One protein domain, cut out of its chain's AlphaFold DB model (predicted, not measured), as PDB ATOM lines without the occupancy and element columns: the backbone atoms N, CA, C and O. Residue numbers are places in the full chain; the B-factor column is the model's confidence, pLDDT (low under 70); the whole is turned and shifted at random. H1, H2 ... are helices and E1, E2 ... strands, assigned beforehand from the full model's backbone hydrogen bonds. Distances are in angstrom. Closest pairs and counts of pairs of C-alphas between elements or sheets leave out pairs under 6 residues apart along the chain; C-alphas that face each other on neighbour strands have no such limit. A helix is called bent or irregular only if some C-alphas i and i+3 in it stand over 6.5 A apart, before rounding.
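Overview. This is residues 10 to 126 of the 128 residues of an uncharacterized protein of Oceanospirillales bacterium LUC14_002_19_P2 (UniProt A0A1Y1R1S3). Two three-stranded antiparallel sheets, E1 E4 E5 and E2 E3 E6, form the two arms of a wide V, and H3 lies in the hollow between the arms, packed across the arm E2 E3 E6. The short helices H2 and H4 sit at H3's side toward the arm E1 E4 E5 and only graze that sheet, while H1 sticks out as a free helix. The 117 printed residues hold four named helices and then six named strands, in the order H1 H2 H3 H4 E1 E2 E3 E4 E5 E6; the sheets run E1 - E4 - E5 and E2 - E3 - E6, and the class is mixed, helices and strands. The whole is only just compact, close to loose, with a radius of gyration of the C-alphas of 15.8 A, and its outline is flat, spanning 50 by 43 by 22 A.

Arrangement. H1, residues 10 to 21, touches no helix and is on neither sheet. H2, residues 27 to 31, touches residues 37 to 42 of H3, residues 35 to 47; the closest C-alphas, those of Phe 27 and Gly 41, are 5.4 A apart. H4, residues 49 to 53, only just touches H3, and only at the corner by their link, with 3 pairs of C-alphas within 8 A, the closest being those of Gln 45 and Leu 51 at 5.5 A. Every O i to N i+4 pair is within hydrogen-bond range in H3, against 6 of 8 in H1, 0 of 1 in H2 and 0 of 1 in H4; of the O i to N i+3 pairs, 1 of 2 is within range in H2 and 2 of 2 in H4. E1, residues 54 to 61, is antiparallel to E4, residues 88 to 99, at 157 degrees, with N 59 and O 93 2.8 A apart. E4 and E5, residues 108 to 116, form a hairpin at 161 degrees, with N 92 and O 112 2.8 A apart. This sheet is twisted; E1 bends by 60 degrees at residue 57 and E4 by 71 degrees at residue 96. H2 and H4 only graze it. E2, residues 72 to 75, and E3, residues 80 to 84, form a hairpin at 152 degrees, with N 73 and O 82 2.8 A apart. E6, residues 121 to 125, is antiparallel to E3 at 167 degrees, with N 83 and O 122 2.8 A apart. H3 is on this second sheet, in two layers, a helix on one face of a sheet, at a height over the sheet of 9.7 A. It lies over E3 and only just over E6, on which 3 of its C-alphas fall, and runs across the strands, at 89 degrees to E3 on the local plane. The closest C-alphas of H3 and E3 are those of Gly 36 and Phe 83, 5.7 A apart. H3 is apart from E1, E4 and E5.

Along the chain. H1 begins with C-alpha 10 at (-27.153, -21.778, 52.637) and measures 16.9 A from first to last C-alpha. H2 is neither bent nor irregular, but only just: C-alphas 27 and 30 are 6.1 A apart. H3 measures 18.4 A, beginning with C-alpha 35 at (-38.357, -11.166, 29.689). E1 measures 20.7 A, E4 28.7 A and E5 24.9 A. E3 measures 13.0 A, and E6 measures 12.9 A, ending with C-alpha 125 at (-38.327, -24.679, 38.180). The shorter H2, H4 and E2 measure 6.6 A, 7.9 A and 9.8 A.

Size, cuts and confidence. The C-alphas farthest apart are those of Asn 77 and Gly 105, at 50.1 A. Residues 10 to 22, of which 10 to 21 belong to H1, stand free; the body without them spans 49 by 29 by 22 A. The printed part has no cut and no long link. The mean pLDDT of the printed part is 79.2, and residues 10 to 33 of the model are under 70.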
ATOM      1  N   ALA A  10     -27.333 -23.173  53.040       58.03
ATOM      2  CA  ALA A  10     -27.153 -21.778  52.637       58.03
ATOM      3  C   ALA A  10     -25.871 -21.544  51.807       58.03
ATOM      4  O   ALA A  10     -25.854 -20.710  50.897       58.03
ATOM      5  N   ALA A  11     -24.800 -22.291  52.091       58.78
ATOM      6  CA  ALA A  11     -23.567 -22.238  51.310       58.78
ATOM      7  C   ALA A  11     -23.740 -22.928  49.947       58.78
ATOM      8  O   ALA A  11     -23.188 -22.455  48.956       58.78
ATOM      9  N   LEU A  12     -24.554 -23.988  49.869       61.66
ATOM     10  CA  LEU A  12     -24.900 -24.648  48.604       61.66
ATOM     11  C   LEU A  12     -25.802 -23.775  47.714       61.66
ATOM     12  O   LEU A  12     -25.586 -23.729  46.504       61.66
ATOM     13  N   SER A  13     -26.731 -23.013  48.301       55.16
ATOM     14  CA  SER A  13     -27.577 -22.032  47.593       55.16
ATOM     15  C   SER A  13     -26.768 -20.914  46.917       55.16
ATOM     16  O   SER A  13     -27.070 -20.478  45.808       55.16
ATOM     17  N   THR A  14     -25.672 -20.487  47.546       56.66
ATOM     18  CA  THR A  14     -24.796 -19.458  46.963       56.66
ATOM     19  C   THR A  14     -24.039 -19.995  45.741       56.66
ATOM     20  O   THR A  14     -23.844 -19.274  44.766       56.66
ATOM     21  N   ILE A  15     -23.658 -21.278  45.762       53.75
ATOM     22  CA  ILE A  15     -22.958 -21.939  44.650       53.75
ATOM     23  C   ILE A  15     -23.915 -22.212  43.479       53.75
ATOM     24  O   ILE A  15     -23.526 -22.055  42.322       53.75
ATOM     25  N   SER A  16     -25.171 -22.589  43.748       53.41
ATOM     26  CA  SER A  16     -26.168 -22.829  42.693       53.41
ATOM     27  C   SER A  16     -26.611 -21.545  41.982       53.41
ATOM     28  O   SER A  16     -26.928 -21.592  40.793       53.41
ATOM     29  N   ALA A  17     -26.568 -20.400  42.671       49.47
ATOM     30  CA  ALA A  17     -26.844 -19.084  42.095       49.47
ATOM     31  C   ALA A  17     -25.669 -18.524  41.265       49.47
ATOM     32  O   ALA A  17     -25.892 -17.929  40.212       49.47
ATOM     33  N   GLN A  18     -24.418 -18.773  41.674       50.34
ATOM     34  CA  GLN A  18     -23.228 -18.255  40.975       50.34
ATOM     35  C   GLN A  18     -23.081 -18.768  39.535       50.34
ATOM     36  O   GLN A  18     -22.663 -18.015  38.659       50.34
ATOM     37  N   GLY A  19     -23.512 -20.001  39.245       45.09
ATOM     38  CA  GLY A  19     -23.474 -20.539  37.878       45.09
ATOM     39  C   GLY A  19     -24.407 -19.828  36.886       45.09
ATOM     40  O   GLY A  19     -24.159 -19.865  35.685       45.09
ATOM     41  N   PHE A  20     -25.461 -19.163  37.372       42.75
ATOM     42  CA  PHE A  20     -26.408 -18.417  36.535       42.75
ATOM     43  C   PHE A  20     -26.037 -16.938  36.375       42.75
ATOM     44  O   PHE A  20     -26.330 -16.356  35.328       42.75
ATOM     45  N   ASP A  21     -25.390 -16.342  37.379       48.03
ATOM     46  CA  ASP A  21     -25.008 -14.925  37.368       48.03
ATOM     47  C   ASP A  21     -23.694 -14.668  36.610       48.03
ATOM     48  O   ASP A  21     -23.560 -13.646  35.937       48.03
ATOM     49  N   GLU A  22     -22.725 -15.590  36.657       49.03
ATOM     50  CA  GLU A  22     -21.381 -15.353  36.099       49.03
ATOM     51  C   GLU A  22     -21.271 -15.593  34.580       49.03
ATOM     52  O   GLU A  22     -20.280 -15.199  33.962       49.03
ATOM     53  N   GLN A  23     -22.277 -16.213  33.950       47.09
ATOM     54  CA  GLN A  23     -22.237 -16.618  32.535       47.09
ATOM     55  C   GLN A  23     -23.156 -15.814  31.602       47.09
ATOM     56  O   GLN A  23     -23.431 -16.271  30.495       47.09
ATOM     57  N   GLN A  24     -23.622 -14.622  31.988       50.84
ATOM     58  CA  GLN A  24     -24.496 -13.813  31.124       50.84
ATOM     59  C   GLN A  24     -23.778 -12.622  30.467       50.84
ATOM     60  O   GLN A  24     -23.892 -11.496  30.953       50.84
ATOM     61  N   PRO A  25     -23.111 -12.795  29.309       50.28
ATOM     62  CA  PRO A  25     -22.831 -11.676  28.428       50.28
ATOM     63  C   PRO A  25     -24.012 -11.369  27.481       50.28
ATOM     64  O   PRO A  25     -24.580 -12.244  26.825       50.28
ATOM     65  N   GLN A  26     -24.314 -10.072  27.376       52.72
ATOM     66  CA  GLN A  26     -24.889  -9.326  26.238       52.72
ATOM     67  C   GLN A  26     -26.366  -9.409  25.847       52.72
ATOM     68  O   GLN A  26     -26.889  -8.374  25.434       52.72
ATOM     69  N   PHE A  27     -27.088 -10.523  25.989       49.12
ATOM     70  CA  PHE A  27     -28.524 -10.483  25.629       49.12
ATOM     71  C   PHE A  27     -29.365  -9.664  26.615       49.12
ATOM     72  O   PHE A  27     -30.398  -9.116  26.225       49.12
ATOM     73  N   ASN A  28     -28.913  -9.537  27.866       51.38
ATOM     74  CA  ASN A  28     -29.628  -8.750  28.861       51.38
ATOM     75  C   ASN A  28     -29.568  -7.256  28.552       51.38
ATOM     76  O   ASN A  28     -30.612  -6.620  28.569       51.38
ATOM     77  N   GLU A  29     -28.409  -6.678  28.227       47.66
ATOM     78  CA  GLU A  29     -28.267  -5.212  28.192       47.66
ATOM     79  C   GLU A  29     -29.126  -4.529  27.116       47.66
ATOM     80  O   GLU A  29     -29.670  -3.456  27.375       47.66
ATOM     81  N   ALA A  30     -29.334  -5.171  25.961       47.19
ATOM     82  CA  ALA A  30     -30.163  -4.632  24.881       47.19
ATOM     83  C   ALA A  30     -31.682  -4.820  25.094       47.19
ATOM     84  O   ALA A  30     -32.469  -4.153  24.426       47.19
ATOM     85  N   ASN A  31     -32.111  -5.706  26.006       52.09
ATOM     86  CA  ASN A  31     -33.505  -6.167  26.108       52.09
ATOM     87  C   ASN A  31     -34.038  -6.301  27.544       52.09
ATOM     88  O   ASN A  31     -35.023  -7.002  27.770       52.09
ATOM     89  N   GLN A  32     -33.450  -5.592  28.517       52.22
ATOM     90  CA  GLN A  32     -33.803  -5.678  29.950       52.22
ATOM     91  C   GLN A  32     -35.298  -5.474  30.273       52.22
ATOM     92  O   GLN A  32     -35.737  -5.806  31.370       52.22
ATOM     93  N   GLN A  33     -36.088  -4.917  29.350       60.09
ATOM     94  CA  GLN A  33     -37.522  -4.686  29.538       60.09
ATOM     95  C   GLN A  33     -38.426  -5.819  29.038       60.09
ATOM     96  O   GLN A  33     -39.602  -5.824  29.399       60.09
ATOM     97  N   ASP A  34     -37.914  -6.778  28.260       75.62
ATOM     98  CA  ASP A  34     -38.714  -7.875  27.715       75.62
ATOM     99  C   ASP A  34     -38.158  -9.245  28.157       75.62
ATOM    100  O   ASP A  34     -37.200  -9.769  27.576       75.62
ATOM    101  N   PRO A  35     -38.770  -9.860  29.185       77.88
ATOM    102  CA  PRO A  35     -38.357 -11.166  29.689       77.88
ATOM    103  C   PRO A  35     -38.401 -12.292  28.644       77.88
ATOM    104  O   PRO A  35     -37.628 -13.244  28.746       77.88
ATOM    105  N   GLY A  36     -39.286 -12.211  27.645       79.88
ATOM    106  CA  GLY A  36     -39.362 -13.208  26.576       79.88
ATOM    107  C   GLY A  36     -38.195 -13.085  25.594       79.88
ATOM    108  O   GLY A  36     -37.692 -14.097  25.100       79.88
ATOM    109  N   LEU A  37     -37.684 -11.868  25.376       81.88
ATOM    110  CA  LEU A  37     -36.468 -11.641  24.593       81.88
ATOM    111  C   LEU A  37     -35.198 -12.057  25.336       81.88
ATOM    112  O   LEU A  37     -34.291 -12.612  24.715       81.88
ATOM    113  N   ALA A  38     -35.143 -11.860  26.654       82.31
ATOM    114  CA  ALA A  38     -34.052 -12.385  27.475       82.31
ATOM    115  C   ALA A  38     -34.006 -13.925  27.419       82.31
ATOM    116  O   ALA A  38     -32.956 -14.516  27.158       82.31
ATOM    117  N   ALA A  39     -35.165 -14.575  27.561       83.56
ATOM    118  CA  ALA A  39     -35.314 -16.021  27.406       83.56
ATOM    119  C   ALA A  39     -34.889 -16.506  26.006       83.56
ATOM    120  O   ALA A  39     -34.193 -17.515  25.881       83.56
ATOM    121  N   LEU A  40     -35.244 -15.771  24.947       84.12
ATOM    122  CA  LEU A  40     -34.796 -16.067  23.584       84.12
ATOM    123  C   LEU A  40     -33.269 -16.007  23.453       84.12
ATOM    124  O   LEU A  40     -32.669 -16.905  22.861       84.12
ATOM    125  N   GLY A  41     -32.640 -14.977  24.019       84.44
ATOM    126  CA  GLY A  41     -31.185 -14.849  24.039       84.44
ATOM    127  C   GLY A  41     -30.497 -16.071  24.644       84.44
ATOM    128  O   GLY A  41     -29.575 -16.628  24.048       84.44
ATOM    129  N   GLN A  42     -31.020 -16.564  25.765       82.69
ATOM    130  CA  GLN A  42     -30.513 -17.768  26.431       82.69
ATOM    131  C   GLN A  42     -30.674 -19.030  25.572       82.69
ATOM    132  O   GLN A  42     -29.762 -19.860  25.501       82.69
ATOM    133  N   VAL A  43     -31.804 -19.183  24.869       84.44
ATOM    134  CA  VAL A  43     -32.008 -20.304  23.930       84.44
ATOM    135  C   VAL A  43     -30.970 -20.267  22.818       84.44
ATOM    136  O   VAL A  43     -30.393 -21.304  22.486       84.44
ATOM    137  N   LEU A  44     -30.706 -19.088  22.255       83.88
ATOM    138  CA  LEU A  44     -29.715 -18.925  21.194       83.88
ATOM    139  C   LEU A  44     -28.305 -19.240  21.693       83.88
ATOM    140  O   LEU A  44     -27.596 -19.988  21.027       83.88
ATOM    141  N   GLN A  45     -27.923 -18.759  22.876       84.19
ATOM    142  CA  GLN A  45     -26.629 -19.063  23.499       84.19
ATOM    143  C   GLN A  45     -26.443 -20.557  23.793       84.19
ATOM    144  O   GLN A  45     -25.355 -21.101  23.602       84.19
ATOM    145  N   THR A  46     -27.512 -21.237  24.215       83.88
ATOM    146  CA  THR A  46     -27.493 -22.684  24.472       83.88
ATOM    147  C   THR A  46     -27.408 -23.478  23.166       83.88
ATOM    148  O   THR A  46     -26.697 -24.477  23.081       83.88
ATOM    149  N   SER A  47     -28.114 -23.023  22.128       83.69
ATOM    150  CA  SER A  47     -28.153 -23.684  20.817       83.69
ATOM    151  C   SER A  47     -26.874 -23.457  20.012       83.69
ATOM    152  O   SER A  47     -26.472 -24.317  19.229       83.69
ATOM    153  N   LEU A  48     -26.231 -22.305  20.200       83.81
ATOM    154  CA  LEU A  48     -25.005 -21.894  19.527       83.81
ATOM    155  C   LEU A  48     -23.931 -21.578  20.579       83.81
ATOM    156  O   LEU A  48     -23.688 -20.409  20.880       83.81
ATOM    157  N   PRO A  49     -23.224 -22.600  21.102       82.50
ATOM    158  CA  PRO A  49     -22.278 -22.432  22.208       82.50
ATOM    159  C   PRO A  49     -21.161 -21.419  21.932       82.50
ATOM    160  O   PRO A  49     -20.612 -20.836  22.864       82.50
ATOM    161  N   LEU A  50     -20.838 -21.193  20.655       81.62
ATOM    162  CA  LEU A  50     -19.845 -20.210  20.217       81.62
ATOM    163  C   LEU A  50     -20.229 -18.768  20.578       81.62
ATOM    164  O   LEU A  50     -19.335 -17.949  20.771       81.62
ATOM    165  N   LEU A  51     -21.528 -18.469  20.712       83.12
ATOM    166  CA  LEU A  51     -22.012 -17.142  21.103       83.12
ATOM    167  C   LEU A  51     -21.540 -16.739  22.509       83.12
ATOM    168  O   LEU A  51     -21.442 -15.552  22.792       83.12
ATOM    169  N   ASN A  52     -21.186 -17.702  23.366       83.75
ATOM    170  CA  ASN A  52     -20.689 -17.435  24.721       83.75
ATOM    171  C   ASN A  52     -19.244 -16.905  24.754       83.75
ATOM    172  O   ASN A  52     -18.788 -16.430  25.790       83.75
ATOM    173  N   PHE A  53     -18.503 -17.010  23.645       85.00
ATOM    174  CA  PHE A  53     -17.089 -16.619  23.565       85.00
ATOM    175  C   PHE A  53     -16.859 -15.345  22.755       85.00
ATOM    176  O   PHE A  53     -15.709 -14.952  22.538       85.00
ATOM    177  N   ILE A  54     -17.928 -14.716  22.276       87.56
ATOM    178  CA  ILE A  54     -17.856 -13.549  21.407       87.56
ATOM    179  C   ILE A  54     -18.660 -12.391  21.982       87.56
ATOM    180  O   ILE A  54     -19.572 -12.577  22.780       87.56
ATOM    181  N   GLU A  55     -18.304 -11.191  21.555       85.12
ATOM    182  CA  GLU A  55     -19.011  -9.958  21.850       85.12
ATOM    183  C   GLU A  55     -19.285  -9.173  20.569       85.12
ATOM    184  O   GLU A  55     -18.461  -9.191  19.654       85.12
ATOM    185  N   GLY A  56     -20.428  -8.496  20.497       84.88
ATOM    186  CA  GLY A  56     -20.827  -7.698  19.340       84.88
ATOM    187  C   GLY A  56     -22.083  -6.869  19.601       84.88
ATOM    188  O   GLY A  56     -22.830  -7.108  20.550       84.88
ATOM    189  N   ASP A  57     -22.323  -5.887  18.741       84.88
ATOM    190  CA  ASP A  57     -23.490  -5.015  18.814       84.88
ATOM    191  C   ASP A  57     -24.715  -5.771  18.286       84.88
ATOM    192  O   ASP A  57     -24.794  -6.087  17.100       84.88
ATOM    193  N   THR A  58     -25.662  -6.103  19.167       85.50
ATOM    194  CA  THR A  58     -26.835  -6.920  18.817       85.50
ATOM    195  C   THR A  58     -28.080  -6.061  18.611       85.50
ATOM    196  O   THR A  58     -28.473  -5.297  19.492       85.50
ATOM    197  N   LEU A  59     -28.754  -6.246  17.476       88.25
ATOM    198  CA  LEU A  59     -30.033  -5.630  17.141       88.25
ATOM    199  C   LEU A  59     -31.074  -6.702  16.813       88.25
ATOM    200  O   LEU A  59     -30.894  -7.519  15.909       88.25
ATOM    201  N   ILE A  60     -32.202  -6.664  17.521       89.50
ATOM    202  CA  ILE A  60     -33.343  -7.556  17.296       89.50
ATOM    203  C   ILE A  60     -34.486  -6.740  16.690       89.50
ATOM    204  O   ILE A  60     -34.778  -5.636  17.142       89.50
ATOM    205  N   SER A  61     -35.122  -7.256  15.638       89.75
ATOM    206  CA  SER A  61     -36.191  -6.567  14.902       89.75
ATOM    207  C   SER A  61     -37.369  -7.492  14.594       89.75
ATOM    208  O   SER A  61     -37.216  -8.711  14.493       89.75
ATOM    209  N   GLY A  62     -38.560  -6.896  14.466       89.81
ATOM    210  CA  GLY A  62     -39.785  -7.590  14.057       89.81
ATOM    211  C   GLY A  62     -40.257  -8.681  15.024       89.81
ATOM    212  O   GLY A  62     -40.743  -9.726  14.588       89.81
ATOM    213  N   VAL A  63     -40.098  -8.456  16.331       91.44
ATOM    214  CA  VAL A  63     -40.580  -9.351  17.395       91.44
ATOM    215  C   VAL A  63     -42.105  -9.346  17.416       91.44
ATOM    216  O   VAL A  63     -42.728  -8.290  17.519       91.44
ATOM    217  N   ARG A  64     -42.719 -10.528  17.338       90.88
ATOM    218  CA  ARG A  64     -44.173 -10.698  17.439       90.88
ATOM    219  C   ARG A  64     -44.512 -11.773  18.455       90.88
ATOM    220  O   ARG A  64     -44.113 -12.923  18.294       90.88
ATOM    221  N   TYR A  65     -45.281 -11.394  19.466       90.00
ATOM    222  CA  TYR A  65     -45.863 -12.318  20.430       90.00
ATOM    223  C   TYR A  65     -47.220 -12.822  19.957       90.00
ATOM    224  O   TYR A  65     -47.898 -12.178  19.157       90.00
ATOM    225  N   LYS A  66     -47.617 -13.978  20.484       88.44
ATOM    226  CA  LYS A  66     -48.966 -14.495  20.304       88.44
ATOM    227  C   LYS A  66     -49.973 -13.616  21.045       88.44
ATOM    228  O   LYS A  66     -49.807 -13.345  22.234       88.44
ATOM    229  N   ASP A  67     -51.046 -13.229  20.360       87.81
ATOM    230  CA  ASP A  67     -52.117 -12.439  20.965       87.81
ATOM    231  C   ASP A  67     -52.746 -13.162  22.163       87.81
ATOM    232  O   ASP A  67     -53.049 -14.359  22.118       87.81
ATOM    233  N   GLY A  68     -52.965 -12.413  23.246       85.50
ATOM    234  CA  GLY A  68     -53.606 -12.916  24.461       85.50
ATOM    235  C   GLY A  68     -52.717 -13.787  25.356       85.50
ATOM    236  O   GLY A  68     -53.227 -14.355  26.319       85.50
ATOM    237  N   VAL A  69     -51.413 -13.890  25.073       84.12
ATOM    238  CA  VAL A  69     -50.443 -14.607  25.915       84.12
ATOM    239  C   VAL A  69     -49.534 -13.606  26.628       84.12
ATOM    240  O   VAL A  69     -48.966 -12.715  26.003       84.12
ATOM    241  N   SER A  70     -49.388 -13.753  27.947       84.62
ATOM    242  CA  SER A  70     -48.436 -12.953  28.728       84.62
ATOM    243  C   SER A  70     -47.003 -13.433  28.460       84.62
ATOM    244  O   SER A  70     -46.779 -14.640  28.521       84.62
ATOM    245  N   PRO A  71     -46.009 -12.553  28.236       82.50
ATOM    246  CA  PRO A  71     -44.606 -12.961  28.079       82.50
ATOM    247  C   PRO A  71     -44.047 -13.718  29.292       82.50
ATOM    248  O   PRO A  71     -43.153 -14.549  29.152       82.50
ATOM    249  N   VAL A  72     -44.600 -13.462  30.484       85.25
ATOM    250  CA  VAL A  72     -44.223 -14.132  31.736       85.25
ATOM    251  C   VAL A  72     -45.458 -14.638  32.462       85.25
ATOM    252  O   VAL A  72     -46.453 -13.923  32.599       85.25
ATOM    253  N   GLU A  73     -45.369 -15.856  32.980       86.25
ATOM    254  CA  GLU A  73     -46.376 -16.485  33.823       86.25
ATOM    255  C   GLU A  73     -45.727 -17.090  35.071       86.25
ATOM    256  O   GLU A  73     -44.751 -17.834  34.990       86.25
ATOM    257  N   ILE A  74     -46.286 -16.789  36.244       85.62
ATOM    258  CA  ILE A  74     -45.806 -17.314  37.527       85.62
ATOM    259  C   ILE A  74     -46.663 -18.527  37.905       85.62
ATOM    260  O   ILE A  74     -47.854 -18.395  38.191       85.62
ATOM    261  N   LEU A  75     -46.059 -19.714  37.930       85.88
ATOM    262  CA  LEU A  75     -46.707 -20.972  38.294       85.88
ATOM    263  C   LEU A  75     -46.489 -21.243  39.787       85.88
ATOM    264  O   LEU A  75     -45.657 -22.061  40.182       85.88
ATOM    265  N   VAL A  76     -47.264 -20.545  40.621       81.12
ATOM    266  CA  VAL A  76     -47.123 -20.541  42.091       81.12
ATOM    267  C   VAL A  76     -47.164 -21.950  42.696       81.12
ATOM    268  O   VAL A  76     -46.321 -22.282  43.521       81.12
ATOM    269  N   ASN A  77     -48.099 -22.798  42.259       82.00
ATOM    270  CA  ASN A  77     -48.253 -24.159  42.794       82.00
ATOM    271  C   ASN A  77     -47.067 -25.082  42.474       82.00
ATOM    272  O   ASN A  77     -46.887 -26.094  43.141       82.00
ATOM    273  N   GLU A  78     -46.288 -24.755  41.442       77.62
ATOM    274  CA  GLU A  78     -45.165 -25.568  40.977       77.62
ATOM    275  C   GLU A  78     -43.805 -24.963  41.339       77.62
ATOM    276  O   GLU A  78     -42.781 -25.528  40.959       77.62
ATOM    277  N   GLY A  79     -43.779 -23.812  42.027       82.75
ATOM    278  CA  GLY A  79     -42.537 -23.084  42.302       82.75
ATOM    279  C   GLY A  79     -41.764 -22.763  41.018       82.75
ATOM    280  O   GLY A  79     -40.552 -22.961  40.950       82.75
ATOM    281  N   ALA A  80     -42.476 -22.360  39.964       85.44
ATOM    282  CA  ALA A  80     -41.899 -22.216  38.634       85.44
ATOM    283  C   ALA A  80     -42.293 -20.898  37.963       85.44
ATOM    284  O   ALA A  80     -43.347 -20.324  38.240       85.44
ATOM    285  N   VAL A  81     -41.452 -20.439  37.040       87.44
ATOM    286  CA  VAL A  81     -41.719 -19.282  36.179       87.44
ATOM    287  C   VAL A  81     -41.655 -19.743  34.730       87.44
ATOM    288  O   VAL A  81     -40.671 -20.357  34.313       87.44
ATOM    289  N   ARG A  82     -42.714 -19.473  33.965       88.25
ATOM    290  CA  ARG A  82     -42.778 -19.738  32.530       88.25
ATOM    291  C   ARG A  82     -42.585 -18.442  31.755       88.25
ATOM    292  O   ARG A  82     -43.299 -17.469  31.974       88.25
ATOM    293  N   PHE A  83     -41.649 -18.465  30.821       89.12
ATOM    294  CA  PHE A  83     -41.408 -17.419  29.841       89.12
ATOM    295  C   PHE A  83     -41.959 -17.896  28.503       89.12
ATOM    296  O   PHE A  83     -41.528 -18.925  27.974       89.12
ATOM    297  N   ASN A  84     -42.939 -17.175  27.970       89.06
ATOM    298  CA  ASN A  84     -43.459 -17.433  26.637       89.06
ATOM    299  C   ASN A  84     -42.573 -16.693  25.637       89.06
ATOM    300  O   ASN A  84     -42.389 -15.482  25.741       89.06
ATOM    301  N   LEU A  85     -41.996 -17.437  24.695       91.00
ATOM    302  CA  LEU A  85     -41.150 -16.858  23.658       91.00
ATOM    303  C   LEU A  85     -42.026 -16.107  22.635       91.00
ATOM    304  O   LEU A  85     -43.212 -16.425  22.495       91.00
ATOM    305  N   PRO A  86     -41.469 -15.128  21.900       89.88
ATOM    306  CA  PRO A  86     -42.157 -14.547  20.751       89.88
ATOM    307  C   PRO A  86     -42.515 -15.643  19.750       89.88
ATOM    308  O   PRO A  86     -41.709 -16.531  19.528       89.88
ATOM    309  N   ASP A  87     -43.662 -15.568  19.079       93.38
ATOM    310  CA  ASP A  87     -43.999 -16.519  18.011       93.38
ATOM    311  C   ASP A  87     -43.057 -16.358  16.806       93.38
ATOM    312  O   ASP A  87     -42.752 -17.331  16.110       93.38
ATOM    313  N   TYR A  88     -42.592 -15.130  16.557       92.81
ATOM    314  CA  TYR A  88     -41.731 -14.814  15.426       92.81
ATOM    315  C   TYR A  88     -40.746 -13.686  15.728       92.81
ATOM    316  O   TYR A  88     -41.108 -12.687  16.353       92.81
ATOM    317  N   VAL A  89     -39.530 -13.819  15.199       91.75
ATOM    318  CA  VAL A  89     -38.530 -12.749  15.120       91.75
ATOM    319  C   VAL A  89     -38.088 -12.605  13.667       91.75
ATOM    320  O   VAL A  89     -37.642 -13.572  13.044       91.75
ATOM    321  N   GLU A  90     -38.227 -11.398  13.119       92.81
ATOM    322  CA  GLU A  90     -37.850 -11.096  11.735       92.81
ATOM    323  C   GLU A  90     -36.343 -11.231  11.532       92.81
ATOM    324  O   GLU A  90     -35.906 -11.968  10.643       92.81
ATOM    325  N   SER A  91     -35.550 -10.571  12.380       91.44
ATOM    326  CA  SER A  91     -34.095 -10.662  12.314       91.44
ATOM    327  C   SER A  91     -33.398 -10.403  13.642       91.44
ATOM    328  O   SER A  91     -33.839  -9.583  14.449       91.44
ATOM    329  N   ILE A  92     -32.249 -11.056  13.807       89.69
ATOM    330  CA  ILE A  92     -31.248 -10.780  14.835       89.69
ATOM    331  C   ILE A  92     -29.941 -10.505  14.097       89.69
ATOM    332  O   ILE A  92     -29.383 -11.406  13.468       89.69
ATOM    333  N   ALA A  93     -29.495  -9.256  14.127       90.62
ATOM    334  CA  ALA A  93     -28.228  -8.825  13.559       90.62
ATOM    335  C   ALA A  93     -27.221  -8.637  14.690       90.62
ATOM    336  O   ALA A  93     -27.542  -8.021  15.702       90.62
ATOM    337  N   MET A  94     -26.021  -9.178  14.525       89.75
ATOM    338  CA  MET A  94     -24.911  -8.974  15.439       89.75
ATOM    339  C   MET A  94     -23.725  -8.451  14.647       89.75
ATOM    340  O   MET A  94     -23.155  -9.172  13.827       89.75
ATOM    341  N   ASP A  95     -23.382  -7.194  14.875       89.50
ATOM    342  CA  ASP A  95     -22.303  -6.500  14.190       89.50
ATOM    343  C   ASP A  95     -21.045  -6.435  15.051       89.50
ATOM    344  O   ASP A  95     -21.087  -6.574  16.274       89.50
ATOM    345  N   ASN A  96     -19.899  -6.222  14.397       88.38
ATOM    346  CA  ASN A  96     -18.622  -5.989  15.073       88.38
ATOM    347  C   ASN A  96     -18.223  -7.137  16.037       88.38
ATOM    348  O   ASN A  96     -17.669  -6.915  17.113       88.38
ATOM    349  N   ILE A  97     -18.459  -8.388  15.621       89.94
ATOM    350  CA  ILE A  97     -18.180  -9.590  16.415       89.94
ATOM    351  C   ILE A  97     -16.685  -9.690  16.710       89.94
ATOM    352  O   ILE A  97     -15.878  -9.679  15.782       89.94
ATOM    353  N   ARG A  98     -16.301  -9.856  17.972       90.38
ATOM    354  CA  ARG A  98     -14.923 -10.116  18.421       90.38
ATOM    355  C   ARG A  98     -14.912 -11.139  19.549       90.38
ATOM    356  O   ARG A  98     -15.954 -11.460  20.097       90.38
ATOM    357  N   VAL A  99     -13.749 -11.696  19.870       88.62
ATOM    358  CA  VAL A  99     -13.621 -12.593  21.032       88.62
ATOM    359  C   VAL A  99     -13.850 -11.780  22.304       88.62
ATOM    360  O   VAL A  99     -13.305 -10.683  22.424       88.62
ATOM    361  N   LEU A 100     -14.631 -12.321  23.238       84.62
ATOM    362  CA  LEU A 100     -14.928 -11.681  24.518       84.62
ATOM    363  C   LEU A 100     -13.625 -11.278  25.234       84.62
ATOM    364  O   LEU A 100     -12.721 -12.099  25.404       84.62
ATOM    365  N   GLY A 101     -13.513 -10.007  25.625       81.75
ATOM    366  CA  GLY A 101     -12.319  -9.475  26.299       81.75
ATOM    367  C   GLY A 101     -11.088  -9.265  25.403       81.75
ATOM    368  O   GLY A 101     -10.007  -8.951  25.906       81.75
ATOM    369  N   SER A 102     -11.218  -9.420  24.084       84.31
ATOM    370  CA  SER A 102     -10.152  -9.118  23.127       84.31
ATOM    371  C   SER A 102     -10.108  -7.631  22.779       84.31
ATOM    372  O   SER A 102     -11.132  -6.993  22.558       84.31
ATOM    373  N   THR A 103      -8.900  -7.087  22.633       81.00
ATOM    374  CA  THR A 103      -8.659  -5.752  22.053       81.00
ATOM    375  C   THR A 103      -8.383  -5.802  20.545       81.00
ATOM    376  O   THR A 103      -8.069  -4.780  19.933       81.00
ATOM    377  N   GLY A 104      -8.461  -6.994  19.942       79.69
ATOM    378  CA  GLY A 104      -8.272  -7.215  18.511       79.69
ATOM    379  C   GLY A 104      -9.430  -6.696  17.653       79.69
ATOM    380  O   GLY A 104     -10.475  -6.285  18.152       79.69
ATOM    381  N   GLY A 105      -9.233  -6.717  16.332       82.94
ATOM    382  CA  GLY A 105     -10.263  -6.320  15.370       82.94
ATOM    383  C   GLY A 105     -11.470  -7.261  15.361       82.94
ATOM    384  O   GLY A 105     -11.391  -8.400  15.823       82.94
ATOM    385  N   SER A 106     -12.583  -6.784  14.805       85.62
ATOM    386  CA  SER A 106     -13.756  -7.625  14.571       85.62
ATOM    387  C   SER A 106     -13.473  -8.708  13.524       85.62
ATOM    388  O   SER A 106     -12.784  -8.471  12.531       85.62
ATOM    389  N   PHE A 107     -14.045  -9.890  13.742       88.19
ATOM    390  CA  PHE A 107     -14.027 -11.026  12.827       88.19
ATOM    391  C   PHE A 107     -15.267 -11.093  11.918       88.19
ATOM    392  O   PHE A 107     -15.365 -12.019  11.116       88.19
ATOM    393  N   GLY A 108     -16.193 -10.128  12.005       88.81
ATOM    394  CA  GLY A 108     -17.329 -10.002  11.085       88.81
ATOM    395  C   GLY A 108     -18.668  -9.681  11.750       88.81
ATOM    396  O   GLY A 108     -18.717  -9.163  12.864       88.81
ATOM    397  N   SER A 109     -19.747 -10.016  11.039       90.81
ATOM    398  CA  SER A 109     -21.139  -9.847  11.472       90.81
ATOM    399  C   SER A 109     -21.931 -11.137  11.241       90.81
ATOM    400  O   SER A 109     -21.598 -11.936  10.361       90.81
ATOM    401  N   LEU A 110     -22.997 -11.335  12.013       88.12
ATOM    402  CA  LEU A 110     -23.903 -12.477  11.930       88.12
ATOM    403  C   LEU A 110     -25.339 -11.976  11.776       88.12
ATOM    404  O   LEU A 110     -25.769 -11.082  12.495       88.12
ATOM    405  N   LEU A 111     -26.084 -12.565  10.844       91.25
ATOM    406  CA  LEU A 111     -27.488 -12.246  10.615       91.25
ATOM    407  C   LEU A 111     -28.312 -13.533  10.677       91.25
ATOM    408  O   LEU A 111     -28.139 -14.432   9.857       91.25
ATOM    409  N   ILE A 112     -29.220 -13.603  11.645       89.25
ATOM    410  CA  ILE A 112     -30.231 -14.657  11.760       89.25
ATOM    411  C   ILE A 112     -31.551 -14.057  11.288       89.25
ATOM    412  O   ILE A 112     -31.928 -12.981  11.746       89.25
ATOM    413  N   GLN A 113     -32.260 -14.734  10.384       92.94
ATOM    414  CA  GLN A 113     -33.523 -14.239   9.827       92.94
ATOM    415  C   GLN A 113     -34.620 -15.291   9.906       92.94
ATOM    416  O   GLN A 113     -34.361 -16.485   9.753       92.94
ATOM    417  N   GLY A 114     -35.855 -14.824  10.081       90.38
ATOM    418  CA  GLY A 114     -37.047 -15.656   9.970       90.38
ATOM    419  C   GLY A 114     -37.138 -16.744  11.032       90.38
ATOM    420  O   GLY A 114     -37.434 -17.896  10.712       90.38
ATOM    421  N   LEU A 115     -36.896 -16.389  12.293       88.19
ATOM    422  CA  LEU A 115     -36.976 -17.334  13.396       88.19
ATOM    423  C   LEU A 115     -38.440 -17.514  13.818       88.19
ATOM    424  O   LEU A 115     -39.066 -16.589  14.335       88.19
ATOM    425  N   SER A 116     -38.982 -18.711  13.593       90.94
ATOM    426  CA  SER A 116     -40.315 -19.110  14.051       90.94
ATOM    427  C   SER A 116     -40.194 -19.932  15.326       90.94
ATOM    428  O   SER A 116     -39.565 -20.989  15.321       90.94
ATOM    429  N   LEU A 117     -40.834 -19.475  16.394       88.31
ATOM    430  CA  LEU A 117     -40.833 -20.130  17.703       88.31
ATOM    431  C   LEU A 117     -42.265 -20.388  18.185       88.31
ATOM    432  O   LEU A 117     -42.478 -20.589  19.377       88.31
ATOM    433  N   SER A 118     -43.253 -20.381  17.283       88.75
ATOM    434  CA  SER A 118     -44.667 -20.543  17.627       88.75
ATOM    435  C   SER A 118     -44.927 -21.655  18.642       88.75
ATOM    436  O   SER A 118     -44.589 -22.816  18.415       88.75
ATOM    437  N   GLY A 119     -45.565 -21.289  19.755       84.44
ATOM    438  CA  GLY A 119     -45.893 -22.224  20.835       84.44
ATOM    439  C   GLY A 119     -44.705 -22.688  21.686       84.44
ATOM    440  O   GLY A 119     -44.862 -23.627  22.466       84.44
ATOM    441  N   SER A 120     -43.539 -22.054  21.563       87.88
ATOM    442  CA  SER A 120     -42.373 -22.345  22.399       87.88
ATOM    443  C   SER A 120     -42.449 -21.589  23.724       87.88
ATOM    444  O   SER A 120     -42.848 -20.427  23.788       87.88
ATOM    445  N   SER A 121     -42.020 -22.245  24.799       87.56
ATOM    446  CA  SER A 121     -41.914 -21.625  26.119       87.56
ATOM    447  C   SER A 121     -40.756 -22.234  26.897       87.56
ATOM    448  O   SER A 121     -40.401 -23.393  26.677       87.56
ATOM    449  N   ILE A 122     -40.193 -21.463  27.819       85.00
ATOM    450  CA  ILE A 122     -39.181 -21.927  28.768       85.00
ATOM    451  C   ILE A 122     -39.816 -21.925  30.146       85.00
ATOM    452  O   ILE A 122     -40.413 -20.934  30.547       85.00
ATOM    453  N   THR A 123     -39.696 -23.025  30.883       87.56
ATOM    454  CA  THR A 123     -40.138 -23.085  32.281       87.56
ATOM    455  C   THR A 123     -38.935 -23.326  33.170       87.56
ATOM    456  O   THR A 123     -38.277 -24.356  33.054       87.56
ATOM    457  N   ILE A 124     -38.673 -22.386  34.070       83.69
ATOM    458  CA  ILE A 124     -37.642 -22.509  35.093       83.69
ATOM    459  C   ILE A 124     -38.323 -22.985  36.371       83.69
ATOM    460  O   ILE A 124     -39.279 -22.363  36.834       83.69
ATOM    461  N   ARG A 125     -37.846 -24.104  36.919       85.62
ATOM    462  CA  ARG A 125     -38.327 -24.679  38.180       85.62
ATOM    463  C   ARG A 125     -37.225 -24.554  39.219       85.62
ATOM    464  O   ARG A 125     -36.106 -24.991  38.961       85.62
ATOM    465  N   THR A 126     -37.544 -24.019  40.390       74.75
ATOM    466  CA  THR A 126     -36.653 -24.132  41.545       74.75
ATOM    467  C   THR A 126     -36.956 -25.460  42.227       74.75
ATOM    468  O   THR A 126     -38.013 -25.606  42.839       74.75
TER     469      THR A 126